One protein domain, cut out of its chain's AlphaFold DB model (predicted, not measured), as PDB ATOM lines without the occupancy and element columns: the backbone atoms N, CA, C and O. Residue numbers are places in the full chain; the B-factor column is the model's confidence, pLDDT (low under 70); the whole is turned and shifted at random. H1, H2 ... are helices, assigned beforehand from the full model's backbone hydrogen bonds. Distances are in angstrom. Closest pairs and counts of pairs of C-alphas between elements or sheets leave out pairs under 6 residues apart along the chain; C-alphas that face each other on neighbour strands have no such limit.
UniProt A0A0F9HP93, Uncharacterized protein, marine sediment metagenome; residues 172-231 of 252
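This is residues 172 to 231 of the 252 residues of an uncharacterized protein of marine sediment metagenome (UniProt A0A0F9HP93). Four helices make two loosely joined pairs: the first and last helices, H1 and H4, make a narrow V that meets where H1 ends and H4 begins, and the two between them along the chain, H2 and H3, stand at a steep angle and come closest where H3 ends, at Tyr 215, near Ala 196 of H2. The first part of H1, residues 172 to 180, sticks out as a free arm. The printed part has 60 residues, 44 of them in four named helices, in the order H1, H2, H3, H4, with no named strand; the class is all helix. It is only just compact, close to loose, with a radius of gyration of the C-alphas of 12.5 A, and the C-alphas span 33 by 23 by 20 A.

H1, residues 172 to 188, stands free over residues 172 to 180. It is close to but not clearly touching H2, residues 193 to 203; their closest C-alphas, those of Asn 187 and Val 193, are 7.3 A apart. The lines of H1 and H2 are about perpendicular, at 76 degrees. H2 touches H3, residues 210 to 215, and their closest C-alphas, those of Ala 196 and Tyr 215, are 5.2 A apart. H2 and H3 run opposite ways at a steep tilt of 51 degrees. H4, residues 221 to 230, only just touches H1, with 3 pairs of C-alphas within 8 A, and H1 does so with residue 188 alone. The closest C-alphas of H1 and H4, those of Ile 188 and Ala 221, are 5.1 A apart. H1 and H4 run opposite ways at a shallow tilt of 26 degrees, and their centres are 14.2 A apart. H1 and H3 are apart, as are H2 and H4, and H3 and H4. In H1, H2, H3 and H4 every pair of O i and N i+4 is within hydrogen-bond range.

H1 runs from C-alpha 172 at (-33.852, 94.721, 69.196) to C-alpha 188 at (-27.719, 99.395, 46.415), 24.1 A. H2, residues 193 to 203, measures 15.6 A from first to last C-alpha. H3, residues 210 to 215, measures 8.9 A. H4, residues 221 to 230, measures 14.3 A and ends with C-alpha 230 at (-18.940, 88.272, 53.052).

The two C-alphas farthest apart, those of Tyr 172 and Thr 207, are 34.2 A apart, while the first and last printed C-alphas, those of Tyr 172 and Ser 231, are 20.1 A apart. Without residues 172 to 180 the body spans 30 by 22 by 15 A. The printed part has no cut. The links from H1 to H2 and from H3 to H4 are tight, the link from H2 to H3 is short, and no link is long. The mean pLDDT of the printed part is 82.1, and residues 230 to 231 are under 70.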
ATOM      1  N   TYR A 172     -34.406  93.452  69.688       82.06
ATOM      2  CA  TYR A 172     -33.852  94.721  69.196       82.06
ATOM      3  C   TYR A 172     -32.628  94.538  68.290       82.06
ATOM      4  O   TYR A 172     -32.357  95.409  67.464       82.06
ATOM      5  N   GLY A 173     -31.895  93.432  68.438       80.25
ATOM      6  CA  GLY A 173     -30.809  93.064  67.531       80.25
ATOM      7  C   GLY A 173     -31.355  92.650  66.168       80.25
ATOM      8  O   GLY A 173     -30.905  93.171  65.150       80.25
ATOM      9  N   ASP A 174     -32.389  91.807  66.167       82.50
ATOM     10  CA  ASP A 174     -33.065  91.343  64.952       82.50
ATOM     11  C   ASP A 174     -33.711  92.517  64.197       82.50
ATOM     12  O   ASP A 174     -33.512  92.675  62.993       82.50
ATOM     13  N   LEU A 175     -34.397  93.414  64.918       85.69
ATOM     14  CA  LEU A 175     -34.976  94.632  64.342       85.69
ATOM     15  C   LEU A 175     -33.909  95.551  63.726       85.69
ATOM     16  O   LEU A 175     -34.140  96.181  62.690       85.69
ATOM     17  N   PHE A 176     -32.738  95.657  64.360       83.75
ATOM     18  CA  PHE A 176     -31.628  96.437  63.818       83.75
ATOM     19  C   PHE A 176     -31.092  95.820  62.525       83.75
ATOM     20  O   PHE A 176     -30.825  96.556  61.575       83.75
ATOM     21  N   ASP A 177     -30.966  94.496  62.458       83.12
ATOM     22  CA  ASP A 177     -30.501  93.796  61.260       83.12
ATOM     23  C   ASP A 177     -31.487  93.891  60.105       83.12
ATOM     24  O   ASP A 177     -31.073  94.175  58.980       83.12
ATOM     25  N   GLU A 178     -32.781  93.746  60.385       86.88
ATOM     26  CA  GLU A 178     -33.842  93.974  59.407       86.88
ATOM     27  C   GLU A 178     -33.753  95.399  58.849       86.88
ATOM     28  O   GLU A 178     -33.706  95.604  57.631       86.88
ATOM     29  N   ARG A 179     -33.642  96.402  59.734       87.50
ATOM     30  CA  ARG A 179     -33.529  97.797  59.303       87.50
ATOM     31  C   ARG A 179     -32.247  98.045  58.519       87.50
ATOM     32  O   ARG A 179     -32.281  98.742  57.507       87.50
ATOM     33  N   LYS A 180     -31.123  97.483  58.957       84.88
ATOM     34  CA  LYS A 180     -29.832  97.609  58.279       84.88
ATOM     35  C   LYS A 180     -29.892  96.993  56.883       84.88
ATOM     36  O   LYS A 180     -29.458  97.637  55.933       84.88
ATOM     37  N   ALA A 181     -30.453  95.793  56.740       86.31
ATOM     38  CA  ALA A 181     -30.633  95.135  55.448       86.31
ATOM     39  C   ALA A 181     -31.530  95.962  54.514       86.31
ATOM     40  O   ALA A 181     -31.184  96.160  53.349       86.31
ATOM     41  N   TYR A 182     -32.626  96.514  55.041       87.56
ATOM     42  CA  TYR A 182     -33.516  97.409  54.303       87.56
ATOM     43  C   TYR A 182     -32.797  98.670  53.790       87.56
ATOM     44  O   TYR A 182     -32.882  98.989  52.605       87.56
ATOM     45  N   GLU A 183     -32.045  99.375  54.645       85.94
ATOM     46  CA  GLU A 183     -31.303 100.575  54.225       85.94
ATOM     47  C   GLU A 183     -30.191 100.237  53.217       85.94
ATOM     48  O   GLU A 183     -29.949 101.000  52.280       85.94
ATOM     49  N   TRP A 184     -29.542  99.074  53.346       84.56
ATOM     50  CA  TRP A 184     -28.563  98.608  52.362       84.56
ATOM     51  C   TRP A 184     -29.190  98.264  51.014       84.56
ATOM     52  O   TRP A 184     -28.622  98.633  49.988       84.56
ATOM     53  N   ALA A 185     -30.363  97.630  50.990       86.31
ATOM     54  CA  ALA A 185     -31.084  97.358  49.750       86.31
ATOM     55  C   ALA A 185     -31.429  98.659  49.004       86.31
ATOM     56  O   ALA A 185     -31.208  98.755  47.799       86.31
ATOM     57  N   ARG A 186     -31.872  99.693  49.728       86.62
ATOM     58  CA  ARG A 186     -32.169 101.023  49.163       86.62
ATOM     59  C   ARG A 186     -30.927 101.760  48.681       86.62
ATOM     60  O   ARG A 186     -30.960 102.406  47.635       86.62
ATOM     61  N   ASN A 187     -29.826 101.651  49.427       83.81
ATOM     62  CA  ASN A 187     -28.522 102.155  49.003       83.81
ATOM     63  C   ASN A 187     -28.089 101.495  47.690       83.81
ATOM     64  O   ASN A 187     -27.791 102.204  46.740       83.81
ATOM     65  N   ILE A 188     -28.099 100.161  47.615       83.25
ATOM     66  CA  ILE A 188     -27.719  99.395  46.415       83.25
ATOM     67  C   ILE A 188     -28.658  99.714  45.240       83.25
ATOM     68  O   ILE A 188     -28.198  99.818  44.106       83.25
ATOM     69  N   GLY A 189     -29.949  99.923  45.514       84.50
ATOM     70  CA  GLY A 189     -30.961 100.310  44.529       84.50
ATOM     71  C   GLY A 189     -30.883 101.760  44.037       84.50
ATOM     72  O   GLY A 189     -31.624 102.121  43.127       84.50
ATOM     73  N   GLY A 190     -30.006 102.600  44.598       84.81
ATOM     74  CA  GLY A 190     -29.832 103.987  44.153       84.81
ATOM     75  C   GLY A 190     -30.774 105.015  44.781       84.81
ATOM     76  O   GLY A 190     -30.665 106.199  44.476       84.81
ATOM     77  N   GLU A 191     -31.658 104.618  45.697       87.00
ATOM     78  CA  GLU A 191     -32.668 105.516  46.280       87.00
ATOM     79  C   GLU A 191     -32.084 106.586  47.215       87.00
ATOM     80  O   GLU A 191     -32.725 107.597  47.492       87.00
ATOM     81  N   LEU A 192     -30.876 106.359  47.741       85.12
ATOM     82  CA  LEU A 192     -30.236 107.220  48.742       85.12
ATOM     83  C   LEU A 192     -29.090 108.072  48.171       85.12
ATOM     84  O   LEU A 192     -28.362 108.710  48.934       85.12
ATOM     85  N   VAL A 193     -28.948 108.127  46.841       84.69
ATOM     86  CA  VAL A 193     -27.888 108.885  46.150       84.69
ATOM     87  C   VAL A 193     -27.937 110.370  46.512       84.69
ATOM     88  O   VAL A 193     -26.927 110.932  46.941       84.69
ATOM     89  N   ASP A 194     -29.112 110.997  46.431       86.31
ATOM     90  CA  ASP A 194     -29.275 112.422  46.752       86.31
ATOM     91  C   ASP A 194     -28.912 112.715  48.213       86.31
ATOM     92  O   ASP A 194     -28.242 113.702  48.529       86.31
ATOM     93  N   GLN A 195     -29.288 111.808  49.121       84.31
ATOM     94  CA  GLN A 195     -28.963 111.924  50.540       84.31
ATOM     95  C   GLN A 195     -27.456 111.765  50.794       84.31
ATOM     96  O   GLN A 195     -26.894 112.483  51.628       84.31
ATOM     97  N   ALA A 196     -26.792 110.848  50.086       83.62
ATOM     98  CA  ALA A 196     -25.351 110.627  50.160       83.62
ATOM     99  C   ALA A 196     -24.567 111.869  49.704       83.62
ATOM    100  O   ALA A 196     -23.668 112.332  50.414       83.62
ATOM    101  N   VAL A 197     -24.960 112.460  48.571       84.88
ATOM    102  CA  VAL A 197     -24.349 113.686  48.037       84.88
ATOM    103  C   VAL A 197     -24.575 114.867  48.986       84.88
ATOM    104  O   VAL A 197     -23.626 115.576  49.329       84.88
ATOM    105  N   ALA A 198     -25.800 115.046  49.492       85.62
ATOM    106  CA  ALA A 198     -26.118 116.114  50.439       85.62
ATOM    107  C   ALA A 198     -25.313 115.999  51.747       85.62
ATOM    108  O   ALA A 198     -24.825 117.006  52.267       85.62
ATOM    109  N   LYS A 199     -25.123 114.780  52.276       84.12
ATOM    110  CA  LYS A 199     -24.288 114.534  53.466       84.12
ATOM    111  C   LYS A 199     -22.825 114.903  53.224       84.12
ATOM    112  O   LYS A 199     -22.220 115.528  54.096       84.12
ATOM    113  N   LEU A 200     -22.270 114.555  52.060       83.38
ATOM    114  CA  LEU A 200     -20.881 114.866  51.713       83.38
ATOM    115  C   LEU A 200     -20.614 116.378  51.762       83.38
ATOM    116  O   LEU A 200     -19.628 116.811  52.358       83.38
ATOM    117  N   VAL A 201     -21.527 117.167  51.187       83.50
ATOM    118  CA  VAL A 201     -21.449 118.635  51.171       83.50
ATOM    119  C   VAL A 201     -21.651 119.211  52.572       83.50
ATOM    120  O   VAL A 201     -20.852 120.025  53.029       83.50
ATOM    121  N   LYS A 202     -22.693 118.764  53.285       83.38
ATOM    122  CA  LYS A 202     -23.080 119.321  54.590       83.38
ATOM    123  C   LYS A 202     -22.012 119.129  55.667       83.38
ATOM    124  O   LYS A 202     -21.819 120.020  56.489       83.38
ATOM    125  N   PHE A 203     -21.354 117.971  55.695       81.00
ATOM    126  CA  PHE A 203     -20.402 117.617  56.753       81.00
ATOM    127  C   PHE A 203     -18.933 117.823  56.368       81.00
ATOM    128  O   PHE A 203     -18.063 117.520  57.179       81.00
ATOM    129  N   ASN A 204     -18.654 118.338  55.162       80.69
ATOM    130  CA  ASN A 204     -17.305 118.579  54.639       80.69
ATOM    131  C   ASN A 204     -16.340 117.406  54.911       80.69
ATOM    132  O   ASN A 204     -15.279 117.556  55.520       80.69
ATOM    133  N   ILE A 205     -16.771 116.200  54.534       80.44
ATOM    134  CA  ILE A 205     -16.091 114.953  54.899       80.44
ATOM    135  C   ILE A 205     -14.760 114.846  54.144       80.44
ATOM    136  O   ILE A 205     -14.740 114.844  52.911       80.44
ATOM    137  N   GLY A 206     -13.659 114.692  54.888       78.31
ATOM    138  CA  GLY A 206     -12.305 114.591  54.338       78.31
ATOM    139  C   GLY A 206     -12.133 113.445  53.338       78.31
ATOM    140  O   GLY A 206     -12.682 112.353  53.518       78.31
ATOM    141  N   THR A 207     -11.340 113.690  52.295       80.00
ATOM    142  CA  THR A 207     -11.134 112.801  51.134       80.00
ATOM    143  C   THR A 207     -10.557 111.434  51.475       80.00
ATOM    144  O   THR A 207     -10.778 110.470  50.741       80.00
ATOM    145  N   ASP A 208      -9.842 111.350  52.594       80.62
ATOM    146  CA  ASP A 208      -9.065 110.170  52.976       80.62
ATOM    147  C   ASP A 208      -9.895 109.169  53.793       80.62
ATOM    148  O   ASP A 208      -9.476 108.034  54.029       80.62
ATOM    149  N   THR A 209     -11.102 109.569  54.201       81.19
ATOM    150  CA  THR A 209     -12.004 108.722  54.982       81.19
ATOM    151  C   THR A 209     -12.665 107.658  54.109       81.19
ATOM    152  O   THR A 209     -13.008 107.893  52.948       81.19
ATOM    153  N   ASP A 210     -12.903 106.472  54.675       79.94
ATOM    154  CA  ASP A 210     -13.642 105.429  53.958       79.94
ATOM    155  C   ASP A 210     -15.071 105.891  53.639       79.94
ATOM    156  O   ASP A 210     -15.551 105.664  52.533       79.94
ATOM    157  N   ALA A 211     -15.700 106.650  54.542       78.31
ATOM    158  CA  ALA A 211     -17.008 107.260  54.319       78.31
ATOM    159  C   ALA A 211     -17.045 108.123  53.042       78.31
ATOM    160  O   ALA A 211     -17.959 107.981  52.233       78.31
ATOM    161  N   HIS A 212     -16.023 108.953  52.798       81.75
ATOM    162  CA  HIS A 212     -15.928 109.760  51.575       81.75
ATOM    163  C   HIS A 212     -15.918 108.901  50.303       81.75
ATOM    164  O   HIS A 212     -16.498 109.289  49.291       81.75
ATOM    165  N   LYS A 213     -15.295 107.715  50.334       84.00
ATOM    166  CA  LYS A 213     -15.241 106.804  49.176       84.00
ATOM    167  C   LYS A 213     -16.630 106.260  48.828       84.00
ATOM    168  O   LYS A 213     -16.987 106.245  47.652       84.00
ATOM    169  N   TRP A 214     -17.416 105.883  49.834       83.38
ATOM    170  CA  TRP A 214     -18.802 105.439  49.655       83.38
ATOM    171  C   TRP A 214     -19.709 106.571  49.161       83.38
ATOM    172  O   TRP A 214     -20.396 106.416  48.152       83.38
ATOM    173  N   TYR A 215     -19.640 107.742  49.799       83.81
ATOM    174  CA  TYR A 215     -20.451 108.902  49.420       83.81
ATOM    175  C   TYR A 215     -20.116 109.454  48.025       83.81
ATOM    176  O   TYR A 215     -20.981 110.026  47.372       83.81
ATOM    177  N   LYS A 216     -18.880 109.281  47.536       83.44
ATOM    178  CA  LYS A 216     -18.455 109.706  46.188       83.44
ATOM    179  C   LYS A 216     -18.723 108.650  45.103       83.44
ATOM    180  O   LYS A 216     -18.275 108.815  43.970       83.44
ATOM    181  N   GLY A 217     -19.391 107.548  45.449       81.69
ATOM    182  CA  GLY A 217     -19.689 106.473  44.506       81.69
ATOM    183  C   GLY A 217     -18.434 105.802  43.961       81.69
ATOM    184  O   GLY A 217     -18.319 105.572  42.766       81.69
ATOM    185  N   ARG A 218     -17.450 105.517  44.821       81.88
ATOM    186  CA  ARG A 218     -16.270 104.718  44.438       81.88
ATOM    187  C   ARG A 218     -16.478 103.219  44.639       81.88
ATOM    188  O   ARG A 218     -15.518 102.467  44.531       81.88
ATOM    189  N   VAL A 219     -17.693 102.782  44.957       80.75
ATOM    190  CA  VAL A 219     -18.052 101.372  45.144       80.75
ATOM    191  C   VAL A 219     -19.247 101.068  44.246       80.75
ATOM    192  O   VAL A 219     -20.210 101.833  44.220       80.75
ATOM    193  N   THR A 220     -19.177  99.982  43.479       83.06
ATOM    194  CA  THR A 220     -20.302  99.530  42.649       83.06
ATOM    195  C   THR A 220     -21.338  98.796  43.501       83.06
ATOM    196  O   THR A 220     -21.009  98.240  44.550       83.06
ATOM    197  N   ALA A 221     -22.589  98.764  43.042       80.06
ATOM    198  CA  ALA A 221     -23.676  98.035  43.702       80.06
ATOM    199  C   ALA A 221     -23.332  96.546  43.918       80.06
ATOM    200  O   ALA A 221     -23.532  96.008  45.004       80.06
ATOM    201  N   GLU A 222     -22.724  95.909  42.914       80.06
ATOM    202  CA  GLU A 222     -22.270  94.515  42.976       80.06
ATOM    203  C   GLU A 222     -21.157  94.313  44.010       80.06
ATOM    204  O   GLU A 222     -21.231  93.404  44.835       80.06
ATOM    205  N   ALA A 223     -20.147  95.191  44.025       80.62
ATOM    206  CA  ALA A 223     -19.057  95.112  44.995       80.62
ATOM    207  C   ALA A 223     -19.549  95.344  46.432       80.62
ATOM    208  O   ALA A 223     -19.034  94.724  47.363       80.62
ATOM    209  N   ALA A 224     -20.552  96.207  46.619       79.62
ATOM    210  CA  ALA A 224     -21.196  96.420  47.910       79.62
ATOM    211  C   ALA A 224     -22.009  95.195  48.357       79.62
ATOM    212  O   ALA A 224     -21.895  94.788  49.510       79.62
ATOM    213  N   ALA A 225     -22.774  94.575  47.454       78.75
ATOM    214  CA  ALA A 225     -23.551  93.372  47.752       78.75
ATOM    215  C   ALA A 225     -22.651  92.188  48.147       78.75
ATOM    216  O   ALA A 225     -22.913  91.527  49.152       78.75
ATOM    217  N   VAL A 226     -21.554  91.969  47.411       79.81
ATOM    218  CA  VAL A 226     -20.549  90.943  47.741       79.81
ATOM    219  C   VAL A 226     -19.917  91.229  49.100       79.81
ATOM    220  O   VAL A 226     -19.865  90.347  49.953       79.81
ATOM    221  N   PHE A 227     -19.505  92.475  49.346       79.69
ATOM    222  CA  PHE A 227     -18.929  92.870  50.629       79.69
ATOM    223  C   PHE A 227     -19.879  92.594  51.805       79.69
ATOM    224  O   PHE A 227     -19.448  92.050  52.818       79.69
ATOM    225  N   LEU A 228     -21.169  92.914  51.676       76.75
ATOM    226  CA  LEU A 228     -22.161  92.685  52.732       76.75
ATOM    227  C   LEU A 228     -22.445  91.200  52.975       76.75
ATOM    228  O   LEU A 228     -22.622  90.811  54.127       76.75
ATOM    229  N   ALA A 229     -22.451  90.378  51.923       73.19
ATOM    230  CA  ALA A 229     -22.615  88.930  52.040       73.19
ATOM    231  C   ALA A 229     -21.399  88.249  52.700       73.19
ATOM    232  O   ALA A 229     -21.555  87.268  53.421       73.19
ATOM    233  N   GLU A 230     -20.195  88.787  52.486       69.19
ATOM    234  CA  GLU A 230     -18.940  88.272  53.052       69.19
ATOM    235  C   GLU A 230     -18.604  88.839  54.443       69.19
ATOM    236  O   GLU A 230     -17.634  88.406  55.069       69.19
ATOM    237  N   SER A 231     -19.380  89.807  54.946       56.88
ATOM    238  CA  SER A 231     -19.112  90.543  56.191       56.88
ATOM    239  C   SER A 231     -19.368  89.714  57.463       56.88
ATOM    240  O   SER A 231     -20.210  90.054  58.290       56.88
TER     241      SER A 231